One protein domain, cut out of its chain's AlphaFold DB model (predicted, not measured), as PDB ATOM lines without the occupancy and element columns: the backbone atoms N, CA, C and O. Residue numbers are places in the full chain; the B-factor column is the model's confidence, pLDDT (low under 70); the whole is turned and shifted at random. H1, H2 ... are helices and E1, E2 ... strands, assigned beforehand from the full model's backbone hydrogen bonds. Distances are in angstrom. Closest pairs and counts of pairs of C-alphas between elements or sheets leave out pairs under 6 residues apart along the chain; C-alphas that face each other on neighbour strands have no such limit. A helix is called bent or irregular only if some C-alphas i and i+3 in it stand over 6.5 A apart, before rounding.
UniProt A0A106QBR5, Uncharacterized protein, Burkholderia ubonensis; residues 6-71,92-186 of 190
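What this domain is: This is residues 6 to 71 and 92 to 186 of the 190 residues of an uncharacterized protein of Burkholderia ubonensis (UniProt A0A106QBR5). What shape do these coordinates make? An elongated body of mostly crossed helices has H2 and H4 crossing in its middle, with H5 and H6 packed on H4 towards one end, and H3 and H7 packed on the last part of H2 towards the other. The small sheet of E1 and E2 packs on H2 through E2, and the short H1 lies close to Val 45 of H2 and Leu 111 of H4. What is it made of? The printed part has 161 residues with seven named helices and two named strands, in the order H1 E1 E2 H2 H3 H4 H5 H6 H7; it is mostly helix, and E1 and E2 are parallel. How large is it? It is compact, with a radius of gyration of the C-alphas of 15.7 A, and spans 53 by 32 by 32 A.

Where its parts are: Where do the first elements lie? H1 is residues 6 to 11, from C-alpha 6 at (152.526, 164.064, 58.250); E1 is 22 to 27 and E2 is 33 to 37. H2 is residues 45 to 58, 20.0 A long, and H3 is 60 to 67, irregular, with C-alphas 61 and 64 8.1 A apart. Where do the others lie? H4 is residues 93 to 111, 27.3 A; H5 is 118 to 132, 20.8 A; H6 is 144 to 160, 24.4 A. H7, residues 164 to 184, is 30.7 A long and ends at C-alpha 184 at (157.493, 156.461, 32.532).

How they stand to each other: What touches the hub, H4? It touches H2 at a steep tilt of 61 degrees, closest at the C-alphas of Ala 53 and Gln 105, 4.9 A. It forms a helical hairpin with H5, closest C-alphas Thr 95 and Met 129, 5.8 A, and touches H6, closest C-alphas Ala 103 and Tyr 159, 4.7 A. How does H7 stand to H2? They touch about perpendicular at 80 degrees, closest C-alphas Ala 56 and Leu 171, 4.1 A, through residues 52 to 58 of H2 and 167 to 174 of H7 alone. How do the strands pair? N 23 and O 34 are within hydrogen-bond range at 2.9 A. Are the helix backbones whole? Every O i to N i+4 pair is within range in H1, H2, H4, H5, H6 and H7; H3 has 1 of 4, and 3 of 5 O i to N i+3 pairs.

The domain as a whole: Which C-alphas are farthest apart? Those of Ser 142 and Gly 186, at 53.1 A. Is there a cut? Residues 72 to 91 are not printed, and C-alphas 71 and 92 are 17.2 A apart. Which link is long, and where is confidence low? H5 to H6 is long, with 11 residues; residues 67 to 71 and 186 have pLDDT under 70.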
ATOM      1  N   ASP A   6     151.342 164.935  58.313       93.94
ATOM      2  CA  ASP A   6     152.526 164.064  58.250       93.94
ATOM      3  C   ASP A   6     152.372 162.840  59.159       93.94
ATOM      4  O   ASP A   6     152.596 161.714  58.729       93.94
ATOM      5  N   LEU A   7     151.870 163.041  60.384       96.38
ATOM      6  CA  LEU A   7     151.590 161.944  61.315       96.38
ATOM      7  C   LEU A   7     150.499 161.003  60.780       96.38
ATOM      8  O   LEU A   7     150.587 159.791  60.943       96.38
ATOM      9  N   PHE A   8     149.475 161.549  60.121       97.00
ATOM     10  CA  PHE A   8     148.438 160.747  59.473       97.00
ATOM     11  C   PHE A   8     149.024 159.844  58.373       97.00
ATOM     12  O   PHE A   8     148.716 158.654  58.330       97.00
ATOM     13  N   LEU A   9     149.899 160.383  57.522       97.31
ATOM     14  CA  LEU A   9     150.561 159.636  56.447       97.31
ATOM     15  C   LEU A   9     151.559 158.598  56.985       97.31
ATOM     16  O   LEU A   9     151.636 157.486  56.456       97.31
ATOM     17  N   GLN A  10     152.283 158.936  58.058       97.50
ATOM     18  CA  GLN A  10     153.196 158.027  58.758       97.50
ATOM     19  C   GLN A  10     152.444 156.847  59.373       97.50
ATOM     20  O   GLN A  10     152.828 155.702  59.153       97.50
ATOM     21  N   ASN A  11     151.327 157.098  60.062       97.69
ATOM     22  CA  ASN A  11     150.521 156.037  60.671       97.69
ATOM     23  C   ASN A  11     149.892 155.100  59.630       97.69
ATOM     24  O   ASN A  11     149.689 153.920  59.905       97.69
ATOM     25  N   LEU A  12     149.611 155.592  58.420       97.31
ATOM     26  CA  LEU A  12     149.194 154.751  57.293       97.31
ATOM     27  C   LEU A  12     150.356 153.970  56.650       97.31
ATOM     28  O   LEU A  12     150.119 153.088  55.821       97.31
ATOM     29  N   GLY A  13     151.606 154.282  57.003       97.31
ATOM     30  CA  GLY A  13     152.799 153.673  56.421       97.31
ATOM     31  C   GLY A  13     152.924 153.956  54.925       97.31
ATOM     32  O   GLY A  13     153.208 153.032  54.159       97.31
ATOM     33  N   ILE A  14     152.612 155.192  54.512       97.44
ATOM     34  CA  ILE A  14     152.714 155.663  53.120       97.44
ATOM     35  C   ILE A  14     153.490 156.977  52.973       97.44
ATOM     36  O   ILE A  14     153.647 157.432  51.848       97.44
ATOM     37  N   ALA A  15     153.945 157.594  54.071       96.75
ATOM     38  CA  ALA A  15     154.614 158.899  54.045       96.75
ATOM     39  C   ALA A  15     155.799 158.948  53.067       96.75
ATOM     40  O   ALA A  15     155.935 159.926  52.341       96.75
ATOM     41  N   ASP A  16     156.574 157.865  53.001       95.62
ATOM     42  CA  ASP A  16     157.780 157.763  52.170       95.62
ATOM     43  C   ASP A  16     157.532 157.048  50.828       95.62
ATOM     44  O   ASP A  16     158.468 156.615  50.159       95.62
ATOM     45  N   HIS A  17     156.271 156.857  50.428       96.62
ATOM     46  CA  HIS A  17     155.956 156.166  49.178       96.62
ATOM     47  C   HIS A  17     156.287 157.062  47.968       96.62
ATOM     48  O   HIS A  17     155.738 158.162  47.888       96.62
ATOM     49  N   PRO A  18     157.065 156.606  46.963       94.25
ATOM     50  CA  PRO A  18     157.485 157.471  45.848       94.25
ATOM     51  C   PRO A  18     156.336 158.019  44.982       94.25
ATOM     52  O   PRO A  18     156.442 159.090  44.386       94.25
ATOM     53  N   GLY A  19     155.210 157.303  44.922       93.50
ATOM     54  CA  GLY A  19     153.987 157.745  44.251       93.50
ATOM     55  C   GLY A  19     153.120 158.713  45.066       93.50
ATOM     56  O   GLY A  19     152.084 159.153  44.565       93.50
ATOM     57  N   LEU A  20     153.481 159.034  46.314       96.12
ATOM     58  CA  LEU A  20     152.725 159.957  47.155       96.12
ATOM     59  C   LEU A  20     153.220 161.395  46.964       96.12
ATOM     60  O   LEU A  20     154.361 161.731  47.261       96.12
ATOM     61  N   ARG A  21     152.314 162.275  46.538       94.31
ATOM     62  CA  ARG A  21     152.529 163.727  46.498       94.31
ATOM     63  C   ARG A  21     151.349 164.419  47.154       94.31
ATOM     64  O   ARG A  21     150.204 164.094  46.840       94.31
ATOM     65  N   VAL A  22     151.609 165.351  48.063       93.44
ATOM     66  CA  VAL A  22     150.569 166.056  48.824       93.44
ATOM     67  C   VAL A  22     150.814 167.557  48.768       93.44
ATOM     68  O   VAL A  22     151.923 168.009  49.038       93.44
ATOM     69  N   ASP A  23     149.769 168.332  48.478       92.12
ATOM     70  CA  ASP A  23     149.810 169.795  48.527       92.12
ATOM     71  C   ASP A  23     148.668 170.342  49.398       92.12
ATOM     72  O   ASP A  23     147.477 170.113  49.178       92.12
ATOM     73  N   THR A  24     149.034 171.120  50.416       90.31
ATOM     74  CA  THR A  24     148.076 171.727  51.347       90.31
ATOM     75  C   THR A  24     147.323 172.927  50.777       90.31
ATOM     76  O   THR A  24     146.386 173.409  51.423       90.31
ATOM     77  N   LYS A  25     147.716 173.439  49.610       89.12
ATOM     78  CA  LYS A  25     147.062 174.543  48.894       89.12
ATOM     79  C   LYS A  25     146.144 174.048  47.775       89.12
ATOM     80  O   LYS A  25     145.198 174.759  47.442       89.12
ATOM     81  N   LEU A  26     146.382 172.843  47.261       86.69
ATOM     82  CA  LEU A  26     145.604 172.237  46.184       86.69
ATOM     83  C   LEU A  26     144.205 171.800  46.655       86.69
ATOM     84  O   LEU A  26     144.025 171.308  47.776       86.69
ATOM     85  N   ILE A  27     143.213 171.977  45.778       86.69
ATOM     86  CA  ILE A  27     141.845 171.477  45.949       86.69
ATOM     87  C   ILE A  27     141.712 170.160  45.184       86.69
ATOM     88  O   ILE A  27     142.030 170.103  44.000       86.69
ATOM     89  N   GLY A  28     141.178 169.124  45.831       84.62
ATOM     90  CA  GLY A  28     140.946 167.834  45.178       84.62
ATOM     91  C   GLY A  28     142.244 167.119  44.793       84.62
ATOM     92  O   GLY A  28     143.233 167.208  45.506       84.62
ATOM     93  N   TYR A  29     142.251 166.402  43.670       87.19
ATOM     94  CA  TYR A  29     143.434 165.706  43.150       87.19
ATOM     95  C   TYR A  29     143.713 166.154  41.725       87.19
ATOM     96  O   TYR A  29     142.827 166.059  40.869       87.19
ATOM     97  N   GLU A  30     144.946 166.569  41.470       85.56
ATOM     98  CA  GLU A  30     145.388 167.085  40.178       85.56
ATOM     99  C   GLU A  30     146.855 166.719  39.949       85.56
ATOM    100  O   GLU A  30     147.631 166.696  40.902       85.56
ATOM    101  N   ASN A  31     147.242 166.417  38.703       85.38
ATOM    102  CA  ASN A  31     148.635 166.137  38.321       85.38
ATOM    103  C   ASN A  31     149.339 165.163  39.283       85.38
ATOM    104  O   ASN A  31     150.458 165.394  39.745       85.38
ATOM    105  N   PHE A  32     148.636 164.082  39.624       88.44
ATOM    106  CA  PHE A  32     149.104 163.038  40.537       88.44
ATOM    107  C   PHE A  32     149.399 163.495  41.975       88.44
ATOM    108  O   PHE A  32     150.103 162.805  42.710       88.44
ATOM    109  N   THR A  33     148.836 164.628  42.391       90.50
ATOM    110  CA  THR A  33     149.035 165.240  43.708       90.50
ATOM    111  C   THR A  33     147.717 165.310  44.472       90.50
ATOM    112  O   THR A  33     146.702 165.776  43.955       90.50
ATOM    113  N   PHE A  34     147.726 164.842  45.720       90.81
ATOM    114  CA  PHE A  34     146.582 164.888  46.624       90.81
ATOM    115  C   PHE A  34     146.500 166.248  47.322       90.81
ATOM    116  O   PHE A  34     147.393 166.642  48.072       90.81
ATOM    117  N   GLY A  35     145.401 166.952  47.106       88.62
ATOM    118  CA  GLY A  35     145.075 168.193  47.784       88.62
ATOM    119  C   GLY A  35     144.463 167.963  49.160       88.62
ATOM    120  O   GLY A  35     143.734 167.001  49.407       88.62
ATOM    121  N   CYS A  36     144.729 168.889  50.079       86.56
ATOM    122  CA  CYS A  36     144.186 168.839  51.442       86.56
ATOM    123  C   CYS A  36     143.004 169.795  51.660       86.56
ATOM    124  O   CYS A  36     142.604 170.016  52.811       86.56
ATOM    125  N   ARG A  37     142.461 170.408  50.600       84.06
ATOM    126  CA  ARG A  37     141.392 171.415  50.686       84.06
ATOM    127  C   ARG A  37     140.152 171.038  49.892       84.06
ATOM    128  O   ARG A  37     140.219 170.422  48.835       84.06
ATOM    129  N   VAL A  38     139.025 171.528  50.398       76.88
ATOM    130  CA  VAL A  38     137.777 171.685  49.651       76.88
ATOM    131  C   VAL A  38     137.504 173.186  49.580       76.88
ATOM    132  O   VAL A  38     137.433 173.832  50.626       76.88
ATOM    133  N   THR A  39     137.404 173.749  48.375       76.25
ATOM    134  CA  THR A  39     137.193 175.193  48.146       76.25
ATOM    135  C   THR A  39     138.160 176.082  48.963       76.25
ATOM    136  O   THR A  39     139.358 175.809  49.012       76.25
ATOM    137  N   LEU A  40     137.667 177.137  49.624       74.69
ATOM    138  CA  LEU A  40     138.458 178.099  50.408       74.69
ATOM    139  C   LEU A  40     138.710 177.649  51.860       74.69
ATOM    140  O   LEU A  40     139.129 178.446  52.701       74.69
ATOM    141  N   SER A  41     138.441 176.383  52.190       77.94
ATOM    142  CA  SER A  41     138.630 175.875  53.550       77.94
ATOM    143  C   SER A  41     140.107 175.751  53.943       77.94
ATOM    144  O   SER A  41     141.019 175.672  53.112       77.94
ATOM    145  N   ARG A  42     140.356 175.711  55.260       84.56
ATOM    146  CA  ARG A  42     141.672 175.350  55.800       84.56
ATOM    147  C   ARG A  42     141.988 173.888  55.462       84.56
ATOM    148  O   ARG A  42     141.076 173.057  55.485       84.56
ATOM    149  N   PRO A  43     143.261 173.550  55.197       84.62
ATOM    150  CA  PRO A  43     143.632 172.178  54.920       84.62
ATOM    151  C   PRO A  43     143.392 171.301  56.148       84.62
ATOM    152  O   PRO A  43     143.731 171.685  57.270       84.62
ATOM    153  N   THR A  44     142.797 170.126  55.948       89.81
ATOM    154  CA  THR A  44     142.540 169.182  57.044       89.81
ATOM    155  C   THR A  44     142.891 167.760  56.646       89.81
ATOM    156  O   THR A  44     142.743 167.371  55.487       89.81
ATOM    157  N   VAL A  45     143.263 166.947  57.640       92.62
ATOM    158  CA  VAL A  45     143.448 165.499  57.466       92.62
ATOM    159  C   VAL A  45     142.194 164.840  56.897       92.62
ATOM    160  O   VAL A  45     142.289 163.903  56.118       92.62
ATOM    161  N   ARG A  46     141.004 165.349  57.228       92.19
ATOM    162  CA  ARG A  46     139.748 164.800  56.720       92.19
ATOM    163  C   ARG A  46     139.594 164.980  55.208       92.19
ATOM    164  O   ARG A  46     139.073 164.077  54.564       92.19
ATOM    165  N   HIS A  47     140.017 166.122  54.667       91.31
ATOM    166  CA  HIS A  47     139.996 166.367  53.222       91.31
ATOM    167  C   HIS A  47     141.015 165.475  52.513       91.31
ATOM    168  O   HIS A  47     140.648 164.760  51.588       91.31
ATOM    169  N   LEU A  48     142.250 165.414  53.023       94.56
ATOM    170  CA  LEU A  48     143.272 164.517  52.478       94.56
ATOM    171  C   LEU A  48     142.825 163.046  52.519       94.56
ATOM    172  O   LEU A  48     142.961 162.322  51.539       94.56
ATOM    173  N   ALA A  49     142.236 162.604  53.633       96.31
ATOM    174  CA  ALA A  49     141.711 161.250  53.772       96.31
ATOM    175  C   ALA A  49     140.607 160.944  52.751       96.31
ATOM    176  O   ALA A  49     140.487 159.798  52.331       96.31
ATOM    177  N   HIS A  50     139.807 161.936  52.351       95.06
ATOM    178  CA  HIS A  50     138.781 161.768  51.322       95.06
ATOM    179  C   HIS A  50     139.402 161.582  49.928       95.06
ATOM    180  O   HIS A  50     139.028 160.666  49.200       95.06
ATOM    181  N   GLU A  51     140.429 162.364  49.591       93.44
ATOM    182  CA  GLU A  51     141.135 162.209  48.314       93.44
ATOM    183  C   GLU A  51     141.895 160.877  48.224       93.44
ATOM    184  O   GLU A  51     141.796 160.159  47.225       93.44
ATOM    185  N   LEU A  52     142.577 160.470  49.299       96.06
ATOM    186  CA  LEU A  52     143.191 159.140  49.386       96.06
ATOM    187  C   LEU A  52     142.136 158.024  49.346       96.06
ATOM    188  O   LEU A  52     142.380 156.953  48.787       96.06
ATOM    189  N   ALA A  53     140.943 158.259  49.898       96.62
ATOM    190  CA  ALA A  53     139.845 157.306  49.825       96.62
ATOM    191  C   ALA A  53     139.355 157.097  48.390       96.62
ATOM    192  O   ALA A  53     139.037 155.961  48.035       96.62
ATOM    193  N   HIS A  54     139.359 158.126  47.537       93.62
ATOM    194  CA  HIS A  54     139.107 157.935  46.109       93.62
ATOM    195  C   HIS A  54     140.165 157.033  45.469       93.62
ATOM    196  O   HIS A  54     139.808 156.065  44.799       93.62
ATOM    197  N   ALA A  55     141.454 157.292  45.703       93.94
ATOM    198  CA  ALA A  55     142.531 156.440  45.191       93.94
ATOM    199  C   ALA A  55     142.356 154.973  45.631       93.94
ATOM    200  O   ALA A  55     142.361 154.058  44.803       93.94
ATOM    201  N   ALA A  56     142.077 154.741  46.916       96.62
ATOM    202  CA  ALA A  56     141.806 153.410  47.456       96.62
ATOM    203  C   ALA A  56     140.542 152.764  46.850       96.62
ATOM    204  O   ALA A  56     140.520 151.561  46.552       96.62
ATOM    205  N   GLN A  57     139.484 153.551  46.638       95.12
ATOM    206  CA  GLN A  57     138.242 153.087  46.031       95.12
ATOM    207  C   GLN A  57     138.472 152.593  44.607       95.12
ATOM    208  O   GLN A  57     138.023 151.494  44.277       95.12
ATOM    209  N   PHE A  58     139.178 153.349  43.768       91.38
ATOM    210  CA  PHE A  58     139.490 152.900  42.413       91.38
ATOM    211  C   PHE A  58     140.444 151.702  42.434       91.38
ATOM    212  O   PHE A  58     140.172 150.683  41.783       91.38
ATOM    213  N   GLY A  59     141.501 151.788  43.245       92.88
ATOM    214  CA  GLY A  59     142.568 150.796  43.330       92.88
ATOM    215  C   GLY A  59     143.380 150.666  42.031       92.88
ATOM    216  O   GLY A  59     143.000 151.224  40.999       92.88
ATOM    217  N   PRO A  60     144.471 149.883  42.042       93.62
ATOM    218  CA  PRO A  60     145.455 149.843  40.951       93.62
ATOM    219  C   PRO A  60     144.841 149.527  39.583       93.62
ATOM    220  O   PRO A  60     145.144 150.159  38.578       93.62
ATOM    221  N   ARG A  61     143.879 148.597  39.542       89.50
ATOM    222  CA  ARG A  61     143.229 148.157  38.294       89.50
ATOM    223  C   ARG A  61     142.487 149.270  37.553       89.50
ATOM    224  O   ARG A  61     142.255 149.149  36.356       89.50
ATOM    225  N   ASN A  62     142.091 150.324  38.259       86.00
ATOM    226  CA  ASN A  62     141.368 151.450  37.685       86.00
ATOM    227  C   ASN A  62     142.199 152.743  37.722       86.00
ATOM    228  O   ASN A  62     141.612 153.824  37.650       86.00
ATOM    229  N   PHE A  63     143.535 152.628  37.808       85.56
ATOM    230  CA  PHE A  63     144.484 153.746  37.850       85.56
ATOM    231  C   PHE A  63     144.187 154.829  36.811       85.56
ATOM    232  O   PHE A  63     143.921 155.992  37.123       85.56
ATOM    233  N   LYS A  64     144.094 154.402  35.555       80.75
ATOM    234  CA  LYS A  64     143.829 155.300  34.434       80.75
ATOM    235  C   LYS A  64     142.528 156.091  34.560       80.75
ATOM    236  O   LYS A  64     142.442 157.155  33.982       80.75
ATOM    237  N   TYR A  65     141.512 155.607  35.276       74.81
ATOM    238  CA  TYR A  65     140.218 156.289  35.303       74.81
ATOM    239  C   TYR A  65     140.188 157.446  36.295       74.81
ATOM    240  O   TYR A  65     139.604 158.465  35.974       74.81
ATOM    241  N   ARG A  66     140.834 157.346  37.463       70.88
ATOM    242  CA  ARG A  66     140.868 158.456  38.440       70.88
ATOM    243  C   ARG A  66     142.009 159.447  38.218       70.88
ATOM    244  O   ARG A  66     141.893 160.577  38.690       70.88
ATOM    245  N   ALA A  67     143.058 159.039  37.504       59.59
ATOM    246  CA  ALA A  67     144.193 159.889  37.153       59.59
ATOM    247  C   ALA A  67     143.836 161.066  36.221       59.59
ATOM    248  O   ALA A  67     144.493 162.100  36.290       59.59
ATOM    249  N   PHE A  68     142.798 160.947  35.381       58.38
ATOM    250  CA  PHE A  68     142.359 162.062  34.536       58.38
ATOM    251  C   PHE A  68     141.495 163.069  35.315       58.38
ATOM    252  O   PHE A  68     140.626 162.654  36.097       58.38
ATOM    253  N   PRO A  69     141.656 164.385  35.062       45.50
ATOM    254  CA  PRO A  69     140.658 165.381  35.440       45.50
ATOM    255  C   PRO A  69     139.298 164.931  34.897       45.50
ATOM    256  O   PRO A  69     139.205 164.503  33.749       45.50
ATOM    257  N   TYR A  70     138.253 164.970  35.723       50.56
ATOM    258  CA  TYR A  70     136.917 164.454  35.376       50.56
ATOM    259  C   TYR A  70     136.844 162.935  35.148       50.56
ATOM    260  O   TYR A  70     135.983 162.463  34.408       50.56
ATOM    261  N   GLY A  71     137.693 162.152  35.823       46.69
ATOM    262  CA  GLY A  71     137.784 160.685  35.765       46.69
ATOM    263  C   GLY A  71     136.506 159.849  35.990       46.69
ATOM    264  O   GLY A  71     136.544 158.615  36.035       46.69
ATOM    265  N   ALA A  92     121.272 156.603  40.728       88.94
ATOM    266  CA  ALA A  92     122.050 157.172  41.834       88.94
ATOM    267  C   ALA A  92     123.521 156.695  41.843       88.94
ATOM    268  O   ALA A  92     124.110 156.502  42.909       88.94
ATOM    269  N   GLY A  93     124.096 156.386  40.676       88.44
ATOM    270  CA  GLY A  93     125.407 155.748  40.549       88.44
ATOM    271  C   GLY A  93     126.563 156.604  41.070       88.44
ATOM    272  O   GLY A  93     127.486 156.064  41.686       88.44
ATOM    273  N   ALA A  94     126.505 157.922  40.881       86.88
ATOM    274  CA  ALA A  94     127.507 158.840  41.405       86.88
ATOM    275  C   ALA A  94     127.372 158.976  42.919       86.88
ATOM    276  O   ALA A  94     128.358 158.808  43.635       86.88
ATOM    277  N   THR A  95     126.148 159.161  43.421       92.19
ATOM    278  CA  THR A  95     125.870 159.165  44.863       92.19
ATOM    279  C   THR A  95     126.352 157.873  45.527       92.19
ATOM    280  O   THR A  95     127.081 157.906  46.516       92.19
ATOM    281  N   VAL A  96     126.001 156.709  44.977       93.06
ATOM    282  CA  VAL A  96     126.419 155.390  45.484       93.06
ATOM    283  C   VAL A  96     127.932 155.274  45.584       93.06
ATOM    284  O   VAL A  96     128.440 154.668  46.534       93.06
ATOM    285  N   ARG A  97     128.643 155.824  44.604       90.75
ATOM    286  CA  ARG A  97     130.096 155.807  44.572       90.75
ATOM    287  C   ARG A  97     130.690 156.735  45.622       90.75
ATOM    288  O   ARG A  97     131.588 156.315  46.336       90.75
ATOM    289  N   GLU A  98     130.169 157.936  45.797       93.00
ATOM    290  CA  GLU A  98     130.649 158.827  46.855       93.00
ATOM    291  C   GLU A  98     130.384 158.278  48.262       93.00
ATOM    292  O   GLU A  98     131.259 158.320  49.129       93.00
ATOM    293  N   LEU A  99     129.224 157.650  48.489       96.19
ATOM    294  CA  LEU A  99     128.962 156.905  49.730       96.19
ATOM    295  C   LEU A  99     130.014 155.808  49.950       96.19
ATOM    296  O   LEU A  99     130.433 155.537  51.073       96.19
ATOM    297  N   ASP A 100     130.474 155.179  48.872       95.88
ATOM    298  CA  ASP A 100     131.552 154.203  48.923       95.88
ATOM    299  C   ASP A 100     132.897 154.834  49.281       95.88
ATOM    300  O   ASP A 100     133.578 154.322  50.167       95.88
ATOM    301  N   THR A 101     133.243 155.980  48.694       96.06
ATOM    302  CA  THR A 101     134.432 156.765  49.058       96.06
ATOM    303  C   THR A 101     134.437 157.106  50.548       96.06
ATOM    304  O   THR A 101     135.434 156.879  51.228       96.06
ATOM    305  N   TYR A 102     133.321 157.576  51.106       97.31
ATOM    306  CA  TYR A 102     133.231 157.881  52.539       97.31
ATOM    307  C   TYR A 102     133.432 156.653  53.438       97.31
ATOM    308  O   TYR A 102     133.983 156.780  54.535       97.31
ATOM    309  N   ALA A 103     133.046 155.457  52.983       97.94
ATOM    310  CA  ALA A 103     133.356 154.220  53.695       97.94
ATOM    311  C   ALA A 103     134.868 153.919  53.687       97.94
ATOM    312  O   ALA A 103     135.414 153.551  54.727       97.94
ATOM    313  N   TYR A 104     135.561 154.121  52.557       98.38
ATOM    314  CA  TYR A 104     137.031 154.050  52.495       98.38
ATOM    315  C   TYR A 104     137.688 155.102  53.396       98.38
ATOM    316  O   TYR A 104     138.626 154.786  54.121       98.38
ATOM    317  N   GLN A 105     137.169 156.332  53.397       97.88
ATOM    318  CA  GLN A 105     137.670 157.424  54.229       97.88
ATOM    319  C   GLN A 105     137.618 157.062  55.714       97.88
ATOM    320  O   GLN A 105     138.598 157.275  56.422       97.88
ATOM    321  N   ALA A 106     136.502 156.499  56.188       98.19
ATOM    322  CA  ALA A 106     136.376 156.072  57.578       98.19
ATOM    323  C   ALA A 106     137.443 155.030  57.949       98.19
ATOM    324  O   ALA A 106     138.134 155.220  58.945       98.19
ATOM    325  N   HIS A 107     137.642 154.004  57.113       98.50
ATOM    326  CA  HIS A 107     138.692 152.996  57.316       98.50
ATOM    327  C   HIS A 107     140.095 153.614  57.372       98.50
ATOM    328  O   HIS A 107     140.863 153.296  58.271       98.50
ATOM    329  N   LEU A 108     140.432 154.530  56.456       98.19
ATOM    330  CA  LEU A 108     141.736 155.208  56.465       98.19
ATOM    331  C   LEU A 108     141.933 156.067  57.720       98.19
ATOM    332  O   LEU A 108     143.011 156.077  58.304       98.19
ATOM    333  N   MET A 109     140.893 156.778  58.157       97.62
ATOM    334  CA  MET A 109     140.956 157.581  59.377       97.62
ATOM    335  C   MET A 109     141.155 156.704  60.623       97.62
ATOM    336  O   MET A 109     141.967 157.054  61.480       97.62
ATOM    337  N   GLU A 110     140.457 155.569  60.719       97.44
ATOM    338  CA  GLU A 110     140.607 154.610  61.823       97.44
ATOM    339  C   GLU A 110     141.995 153.953  61.820       97.44
ATOM    340  O   GLU A 110     142.649 153.929  62.861       97.44
ATOM    341  N   LEU A 111     142.483 153.503  60.656       97.69
ATOM    342  CA  LEU A 111     143.825 152.928  60.491       97.69
ATOM    343  C   LEU A 111     144.933 153.896  60.903       97.69
ATOM    344  O   LEU A 111     145.910 153.491  61.521       97.69
ATOM    345  N   ALA A 112     144.770 155.183  60.599       97.25
ATOM    346  CA  ALA A 112     145.722 156.209  60.998       97.25
ATOM    347  C   ALA A 112     145.626 156.595  62.488       97.25
ATOM    348  O   ALA A 112     146.380 157.454  62.947       97.25
ATOM    349  N   GLY A 113     144.689 156.018  63.248       96.31
ATOM    350  CA  GLY A 113     144.489 156.306  64.670       96.31
ATOM    351  C   GLY A 113     143.724 157.603  64.952       96.31
ATOM    352  O   GLY A 113     143.795 158.140  66.062       96.31
ATOM    353  N   ILE A 114     142.988 158.148  63.978       95.69
ATOM    354  CA  ILE A 114     142.157 159.334  64.206       95.69
ATOM    355  C   ILE A 114     140.946 158.941  65.046       95.69
ATOM    356  O   ILE A 114     140.142 158.096  64.662       95.69
ATOM    357  N   ARG A 115     140.747 159.640  66.166       93.56
ATOM    358  CA  ARG A 115     139.500 159.557  66.934       93.56
ATOM    359  C   ARG A 115     138.442 160.451  66.290       93.56
ATOM    360  O   ARG A 115     138.588 161.672  66.279       93.56
ATOM    361  N   PHE A 116     137.370 159.861  65.773       94.44
ATOM    362  CA  PHE A 116     136.223 160.589  65.228       94.44
ATOM    363  C   PHE A 116     134.913 159.850  65.505       94.44
ATOM    364  O   PHE A 116     134.891 158.650  65.762       94.44
ATOM    365  N   ASN A 117     133.799 160.579  65.432       96.31
ATOM    366  CA  ASN A 117     132.473 159.978  65.477       96.31
ATOM    367  C   ASN A 117     132.071 159.550  64.054       96.31
ATOM    368  O   ASN A 117     131.746 160.397  63.214       96.31
ATOM    369  N   ARG A 118     132.108 158.239  63.793       96.12
ATOM    370  CA  ARG A 118     131.755 157.646  62.494       96.12
ATOM    371  C   ARG A 118     130.311 157.923  62.088       96.12
ATOM    372  O   ARG A 118     130.068 158.265  60.936       96.12
ATOM    373  N   GLU A 119     129.382 157.876  63.034       97.56
ATOM    374  CA  GLU A 119     127.971 158.179  62.785       97.56
ATOM    375  C   GLU A 119     127.784 159.622  62.307       97.56
ATOM    376  O   GLU A 119     127.094 159.898  61.326       97.56
ATOM    377  N   ARG A 120     128.488 160.566  62.938       97.06
ATOM    378  CA  ARG A 120     128.486 161.975  62.527       97.06
ATOM    379  C   ARG A 120     129.111 162.168  61.145       97.06
ATOM    380  O   ARG A 120     128.611 162.984  60.370       97.06
ATOM    381  N   LEU A 121     130.185 161.439  60.829       96.06
ATOM    382  CA  LEU A 121     130.786 161.445  59.491       96.06
ATOM    383  C   LEU A 121     129.774 160.965  58.443       96.06
ATOM    384  O   LEU A 121     129.577 161.646  57.437       96.06
ATOM    385  N   PHE A 122     129.108 159.839  58.697       97.94
ATOM    386  CA  PHE A 122     128.147 159.243  57.769       97.94
ATOM    387  C   PHE A 122     126.892 160.102  57.608       97.94
ATOM    388  O   PHE A 122     126.473 160.360  56.483       97.94
ATOM    389  N   SER A 123     126.352 160.651  58.697       97.44
ATOM    390  CA  SER A 123     125.186 161.546  58.660       97.44
ATOM    391  C   SER A 123     125.446 162.806  57.837       97.44
ATOM    392  O   SER A 123     124.569 163.267  57.101       97.44
ATOM    393  N   MET A 124     126.667 163.339  57.908       95.44
ATOM    394  CA  MET A 124     127.091 164.461  57.076       95.44
ATOM    395  C   MET A 124     127.254 164.063  55.609       95.44
ATOM    396  O   MET A 124     126.766 164.779  54.741       95.44
ATOM    397  N   ALA A 125     127.898 162.928  55.331       95.12
ATOM    398  CA  ALA A 125     128.027 162.410  53.973       95.12
ATOM    399  C   ALA A 125     126.645 162.219  53.331       95.12
ATOM    400  O   ALA A 125     126.387 162.759  52.262       95.12
ATOM    401  N   ALA A 126     125.713 161.561  54.024       96.19
ATOM    402  CA  ALA A 126     124.343 161.361  53.559       96.19
ATOM    403  C   ALA A 126     123.605 162.685  53.281       96.19
ATOM    404  O   ALA A 126     122.862 162.788  52.303       96.19
ATOM    405  N   LEU A 127     123.824 163.719  54.103       94.56
ATOM    406  CA  LEU A 127     123.265 165.051  53.858       94.56
ATOM    407  C   LEU A 127     123.830 165.676  52.576       94.56
ATOM    408  O   LEU A 127     123.058 166.178  51.760       94.56
ATOM    409  N   ILE A 128     125.151 165.626  52.385       91.06
ATOM    410  CA  ILE A 128     125.810 166.162  51.186       91.06
ATOM    411  C   ILE A 128     125.302 165.424  49.943       91.06
ATOM    412  O   ILE A 128     124.897 166.065  48.975       91.06
ATOM    413  N   MET A 129     125.229 164.092  50.000       91.94
ATOM    414  CA  MET A 129     124.771 163.259  48.888       91.94
ATOM    415  C   MET A 129     123.348 163.584  48.439       91.94
ATOM    416  O   MET A 129     123.048 163.613  47.254       91.94
ATOM    417  N   THR A 130     122.468 163.879  49.389       90.94
ATOM    418  CA  THR A 130     121.056 164.171  49.107       90.94
ATOM    419  C   THR A 130     120.780 165.638  48.784       90.94
ATOM    420  O   THR A 130     119.629 165.985  48.529       90.94
ATOM    421  N   THR A 131     121.804 166.499  48.808       86.44
ATOM    422  CA  THR A 131     121.655 167.949  48.583       86.44
ATOM    423  C   THR A 131     122.483 168.456  47.400       86.44
ATOM    424  O   THR A 131     122.059 169.389  46.727       86.44
ATOM    425  N   HIS A 132     123.656 167.868  47.142       85.75
ATOM    426  CA  HIS A 132     124.645 168.437  46.217       85.75
ATOM    427  C   HIS A 132     125.059 167.510  45.072       85.75
ATOM    428  O   HIS A 132     125.672 167.981  44.117       85.75
ATOM    429  N   MET A 133     124.744 166.214  45.131       86.44
ATOM    430  CA  MET A 133     125.082 165.303  44.035       86.44
ATOM    431  C   MET A 133     124.160 165.528  42.850       86.44
ATOM    432  O   MET A 133     122.959 165.604  43.028       86.44
ATOM    433  N   HIS A 134     124.686 165.576  41.630       82.12
ATOM    434  CA  HIS A 134     123.873 165.790  40.425       82.12
ATOM    435  C   HIS A 134     122.748 164.747  40.250       82.12
ATOM    436  O   HIS A 134     121.685 165.063  39.719       82.12
ATOM    437  N   ASP A 135     122.955 163.525  40.744       88.94
ATOM    438  CA  ASP A 135     122.004 162.412  40.711       88.94
ATOM    439  C   ASP A 135     121.196 162.252  42.014       88.94
ATOM    440  O   ASP A 135     120.560 161.216  42.222       88.94
ATOM    441  N   TRP A 136     121.175 163.269  42.892       87.94
ATOM    442  CA  TRP A 136     120.493 163.212  44.195       87.94
ATOM    443  C   TRP A 136     119.007 162.837  44.077       87.94
ATOM    444  O   TRP A 136     118.450 162.184  44.958       87.94
ATOM    445  N   HIS A 137     118.353 163.241  42.986       88.38
ATOM    446  CA  HIS A 137     116.941 162.969  42.729       88.38
ATOM    447  C   HIS A 137     116.678 161.507  42.339       88.38
ATOM    448  O   HIS A 137     115.553 161.035  42.482       88.38
ATOM    449  N   CYS A 138     117.706 160.771  41.902       91.44
ATOM    450  CA  CYS A 138     117.642 159.329  41.662       91.44
ATOM    451  C   CYS A 138     117.844 158.502  42.943       91.44
ATOM    452  O   CYS A 138     117.731 157.276  42.899       91.44
ATOM    453  N   VAL A 139     118.183 159.132  44.076       94.31
ATOM    454  CA  VAL A 139     118.357 158.440  45.359       94.31
ATOM    455  C   VAL A 139     117.000 157.918  45.849       94.31
ATOM    456  O   VAL A 139     116.052 158.707  45.934       94.31
ATOM    457  N   PRO A 140     116.887 156.623  46.210       95.75
ATOM    458  CA  PRO A 140     115.637 156.043  46.692       95.75
ATOM    459  C   PRO A 140     115.071 156.764  47.919       95.75
ATOM    460  O   PRO A 140     115.793 157.048  48.875       95.75
ATOM    461  N   GLY A 141     113.765 157.024  47.887       94.12
ATOM    462  CA  GLY A 141     113.021 157.700  48.948       94.12
ATOM    463  C   GLY A 141     112.107 158.794  48.403       94.12
ATOM    464  O   GLY A 141     112.456 159.510  47.459       94.12
ATOM    465  N   SER A 142     110.941 158.936  49.024       93.88
ATOM    466  CA  SER A 142     109.906 159.915  48.669       93.88
ATOM    467  C   SER A 142     110.116 161.258  49.370       93.88
ATOM    468  O   SER A 142     109.562 162.275  48.962       93.88
ATOM    469  N   SER A 143     110.954 161.291  50.409       93.62
ATOM    470  CA  SER A 143     111.280 162.490  51.180       93.62
ATOM    471  C   SER A 143     112.790 162.661  51.368       93.62
ATOM    472  O   SER A 143     113.574 161.717  51.238       93.62
ATOM    473  N   LYS A 144     113.229 163.877  51.724       91.69
ATOM    474  CA  LYS A 144     114.638 164.143  52.073       91.69
ATOM    475  C   LYS A 144     115.111 163.265  53.239       91.69
ATOM    476  O   LYS A 144     116.256 162.821  53.245       91.69
ATOM    477  N   ALA A 145     114.229 163.006  54.207       94.69
ATOM    478  CA  ALA A 145     114.519 162.153  55.354       94.69
ATOM    479  C   ALA A 145     114.729 160.691  54.935       94.69
ATOM    480  O   ALA A 145     115.738 160.096  55.311       94.69
ATOM    481  N   GLU A 146     113.847 160.143  54.093       96.88
ATOM    482  CA  GLU A 146     113.977 158.778  53.563       96.88
ATOM    483  C   GLU A 146     115.240 158.604  52.721       96.88
ATOM    484  O   GLU A 146     115.987 157.651  52.931       96.88
ATOM    485  N   ARG A 147     115.545 159.557  51.831       96.62
ATOM    486  CA  ARG A 147     116.778 159.522  51.026       96.62
ATOM    487  C   ARG A 147     118.024 159.548  51.900       96.62
ATOM    488  O   ARG A 147     118.971 158.799  51.662       96.62
ATOM    489  N   LYS A 148     118.027 160.384  52.943       96.88
ATOM    490  CA  LYS A 148     119.129 160.427  53.910       96.88
ATOM    491  C   LYS A 148     119.261 159.089  54.640       96.88
ATOM    492  O   LYS A 148     120.377 158.592  54.758       96.88
ATOM    493  N   ALA A 149     118.157 158.501  55.098       97.56
ATOM    494  CA  ALA A 149     118.154 157.199  55.764       97.56
ATOM    495  C   ALA A 149     118.677 156.083  54.845       97.56
ATOM    496  O   ALA A 149     119.508 155.278  55.266       97.56
ATOM    497  N   TRP A 150     118.285 156.092  53.568       98.06
ATOM    498  CA  TRP A 150     118.825 155.176  52.566       98.06
ATOM    499  C   TRP A 150     120.339 155.355  52.404       98.06
ATOM    500  O   TRP A 150     121.086 154.384  52.523       98.06
ATOM    501  N   CYS A 151     120.828 156.589  52.232       98.00
ATOM    502  CA  CYS A 151     122.265 156.880  52.151       98.00
ATOM    503  C   CYS A 151     123.035 156.403  53.396       98.00
ATOM    504  O   CYS A 151     124.124 155.845  53.268       98.00
ATOM    505  N   MET A 152     122.464 156.574  54.591       98.25
ATOM    506  CA  MET A 152     123.040 156.073  55.844       98.25
ATOM    507  C   MET A 152     123.170 154.550  55.834       98.25
ATOM    508  O   MET A 152     124.259 154.019  56.051       98.25
ATOM    509  N   GLN A 153     122.092 153.835  55.506       98.19
ATOM    510  CA  GLN A 153     122.106 152.376  55.398       98.19
ATOM    511  C   GLN A 153     123.167 151.899  54.393       98.19
ATOM    512  O   GLN A 153     123.928 150.966  54.660       98.19
ATOM    513  N   GLN A 154     123.253 152.576  53.247       98.00
ATOM    514  CA  GLN A 154     124.238 152.316  52.205       98.00
ATOM    515  C   GLN A 154     125.687 152.522  52.691       98.00
ATOM    516  O   GLN A 154     126.550 151.704  52.353       98.00
ATOM    517  N   LEU A 155     125.963 153.565  53.481       97.81
ATOM    518  CA  LEU A 155     127.273 153.825  54.096       97.81
ATOM    519  C   LEU A 155     127.663 152.729  55.085       97.81
ATOM    520  O   LEU A 155     128.747 152.156  54.962       97.81
ATOM    521  N   HIS A 156     126.769 152.385  56.016       98.38
ATOM    522  CA  HIS A 156     127.019 151.321  56.991       98.38
ATOM    523  C   HIS A 156     127.306 149.983  56.311       98.38
ATOM    524  O   HIS A 156     128.293 149.328  56.641       98.38
ATOM    525  N   ALA A 157     126.501 149.606  55.314       98.06
ATOM    526  CA  ALA A 157     126.702 148.368  54.570       98.06
ATOM    527  C   ALA A 157     128.049 148.348  53.825       98.06
ATOM    528  O   ALA A 157     128.758 147.343  53.851       98.06
ATOM    529  N   ARG A 158     128.435 149.454  53.174       97.31
ATOM    530  CA  ARG A 158     129.718 149.573  52.453       97.31
ATOM    531  C   ARG A 158     130.917 149.543  53.386       97.31
ATOM    532  O   ARG A 158     131.932 148.941  53.038       97.31
ATOM    533  N   TYR A 159     130.808 150.187  54.539       98.12
ATOM    534  CA  TYR A 159     131.849 150.170  55.553       98.12
ATOM    535  C   TYR A 159     132.024 148.760  56.131       98.12
ATOM    536  O   TYR A 159     133.135 148.237  56.099       98.12
ATOM    537  N   ALA A 160     130.932 148.104  56.545       97.75
ATOM    538  CA  ALA A 160     130.956 146.773  57.160       97.75
ATOM    539  C   ALA A 160     131.462 145.665  56.220       97.75
ATOM    540  O   ALA A 160     132.103 144.717  56.659       97.75
ATOM    541  N   ARG A 161     131.205 145.778  54.911       96.38
ATOM    542  CA  ARG A 161     131.679 144.810  53.904       96.38
ATOM    543  C   ARG A 161     133.185 144.878  53.640       96.38
ATOM    544  O   ARG A 161     133.711 144.024  52.928       96.38
ATOM    545  N   ARG A 162     133.880 145.902  54.140       94.88
ATOM    546  CA  ARG A 162     135.297 146.134  53.854       94.88
ATOM    547  C   ARG A 162     136.164 145.798  55.044       94.88
ATOM    548  O   ARG A 162     135.866 146.160  56.173       94.88
ATOM    549  N   LYS A 163     137.287 145.160  54.736       96.38
ATOM    550  CA  LYS A 163     138.370 144.938  55.684       96.38
ATOM    551  C   LYS A 163     139.357 146.110  55.605       96.38
ATOM    552  O   LYS A 163     139.759 146.437  54.477       96.38
ATOM    553  N   PRO A 164     139.762 146.720  56.731       96.50
ATOM    554  CA  PRO A 164     140.716 147.831  56.744       96.50
ATOM    555  C   PRO A 164     142.000 147.529  55.954       96.50
ATOM    556  O   PRO A 164     142.455 148.337  55.145       96.50
ATOM    557  N   GLU A 165     142.531 146.313  56.063       96.50
ATOM    558  CA  GLU A 165     143.769 145.895  55.391       96.50
ATOM    559  C   GLU A 165     143.603 145.889  53.866       96.50
ATOM    560  O   GLU A 165     144.530 146.189  53.114       96.50
ATOM    561  N   THR A 166     142.396 145.578  53.383       97.00
ATOM    562  CA  THR A 166     142.084 145.636  51.949       97.00
ATOM    563  C   THR A 166     142.017 147.074  51.455       97.00
ATOM    564  O   THR A 166     142.467 147.343  50.343       97.00
ATOM    565  N   VAL A 167     141.492 147.999  52.262       98.06
ATOM    566  CA  VAL A 167     141.487 149.432  51.944       98.06
ATOM    567  C   VAL A 167     142.920 149.943  51.800       98.06
ATOM    568  O   VAL A 167     143.259 150.506  50.758       98.06
ATOM    569  N   LEU A 168     143.779 149.664  52.784       98.19
ATOM    570  CA  LEU A 168     145.172 150.108  52.756       98.19
ATOM    571  C   LEU A 168     145.964 149.481  51.603       98.19
ATOM    572  O   LEU A 168     146.667 150.187  50.886       98.19
ATOM    573  N   ARG A 169     145.806 148.173  51.361       98.19
ATOM    574  CA  ARG A 169     146.460 147.488  50.232       98.19
ATOM    575  C   ARG A 169     146.072 148.101  48.886       98.19
ATOM    576  O   ARG A 169     146.915 148.230  48.007       98.19
ATOM    577  N   ARG A 170     144.801 148.474  48.706       98.00
ATOM    578  CA  ARG A 170     144.336 149.118  47.467       98.00
ATOM    579  C   ARG A 170     144.918 150.516  47.289       98.00
ATOM    580  O   ARG A 170     145.221 150.869  46.156       98.00
ATOM    581  N   LEU A 171     145.077 151.275  48.376       98.06
ATOM    582  CA  LEU A 171     145.741 152.576  48.345       98.06
ATOM    583  C   LEU A 171     147.218 152.439  47.965       98.06
ATOM    584  O   LEU A 171     147.662 153.120  47.054       98.06
ATOM    585  N   LYS A 172     147.958 151.523  48.601       98.19
ATOM    586  CA  LYS A 172     149.371 151.274  48.262       98.19
ATOM    587  C   LYS A 172     149.534 150.860  46.801       98.19
ATOM    588  O   LYS A 172     150.256 151.514  46.069       98.19
ATOM    589  N   GLY A 173     148.717 149.916  46.328       97.50
ATOM    590  CA  GLY A 173     148.717 149.546  44.911       97.50
ATOM    591  C   GLY A 173     148.401 150.715  43.966       97.50
ATOM    592  O   GLY A 173     148.920 150.765  42.861       97.50
ATOM    593  N   TRP A 174     147.561 151.673  44.371       96.00
ATOM    594  CA  TRP A 174     147.342 152.893  43.587       96.00
ATOM    595  C   TRP A 174     148.595 153.774  43.511       96.00
ATOM    596  O   TRP A 174     148.903 154.324  42.454       96.00
ATOM    597  N   LEU A 175     149.304 153.924  44.630       96.94
ATOM    598  CA  LEU A 175     150.544 154.692  44.703       96.94
ATOM    599  C   LEU A 175     151.664 154.017  43.892       96.94
ATOM    600  O   LEU A 175     152.365 154.722  43.175       96.94
ATOM    601  N   ASP A 176     151.750 152.682  43.891       97.12
ATOM    602  CA  ASP A 176     152.663 151.921  43.021       97.12
ATOM    603  C   ASP A 176     152.420 152.230  41.532       97.12
ATOM    604  O   ASP A 176     153.352 152.448  40.760       97.12
ATOM    605  N   GLU A 177     151.155 152.277  41.099       95.25
ATOM    606  CA  GLU A 177     150.816 152.647  39.718       95.25
ATOM    607  C   GLU A 177     151.116 154.124  39.422       95.25
ATOM    608  O   GLU A 177     151.524 154.467  38.311       95.25
ATOM    609  N   THR A 178     150.971 154.994  40.426       93.19
ATOM    610  CA  THR A 178     151.329 156.415  40.317       93.19
ATOM    611  C   THR A 178     152.832 156.581  40.101       93.19
ATOM    612  O   THR A 178     153.246 157.292  39.188       93.19
ATOM    613  N   GLU A 179     153.650 155.884  40.886       94.75
ATOM    614  CA  GLU A 179     155.109 155.864  40.753       94.75
ATOM    615  C   GLU A 179     155.546 155.393  39.363       94.75
ATOM    616  O   GLU A 179     156.285 156.103  38.676       94.75
ATOM    617  N   LYS A 180     155.030 154.244  38.902       93.88
ATOM    618  CA  LYS A 180     155.320 153.718  37.557       93.88
ATOM    619  C   LYS A 180     154.976 154.729  36.468       93.88
ATOM    620  O   LYS A 180     155.751 154.916  35.531       93.88
ATOM    621  N   HIS A 181     153.823 155.387  36.587       90.25
ATOM    622  CA  HIS A 181     153.394 156.388  35.619       90.25
ATOM    623  C   HIS A 181     154.353 157.581  35.579       90.25
ATOM    624  O   HIS A 181     154.802 157.975  34.503       90.25
ATOM    625  N   LEU A 182     154.720 158.120  36.740       87.94
ATOM    626  CA  LEU A 182     155.627 159.261  36.847       87.94
ATOM    627  C   LEU A 182     157.029 158.937  36.319       87.94
ATOM    628  O   LEU A 182     157.594 159.741  35.577       87.94
ATOM    629  N   ALA A 183     157.549 157.745  36.621       89.25
ATOM    630  CA  ALA A 183     158.815 157.263  36.074       89.25
ATOM    631  C   ALA A 183     158.763 157.135  34.540       89.25
ATOM    632  O   ALA A 183     159.685 157.567  33.853       89.25
ATOM    633  N   SER A 184     157.658 156.618  33.987       86.38
ATOM    634  CA  SER A 184     157.493 156.461  32.532       86.38
ATOM    635  C   SER A 184     157.432 157.784  31.759       86.38
ATOM    636  O   SER A 184     157.750 157.814  30.575       86.38
ATOM    637  N   GLN A 185     157.049 158.882  32.418       77.19
ATOM    638  CA  GLN A 185     156.993 160.219  31.818       77.19
ATOM    639  C   GLN A 185     158.294 161.021  31.977       77.19
ATOM    640  O   GLN A 185     158.317 162.203  31.645       77.19
ATOM    641  N   GLY A 186     159.366 160.421  32.507       61.84
ATOM    642  CA  GLY A 186     160.607 161.140  32.822       61.84
ATOM    643  C   GLY A 186     160.481 162.096  34.017       61.84
ATOM    644  O   GLY A 186     161.400 162.859  34.287       61.84
TER     645      GLY A 186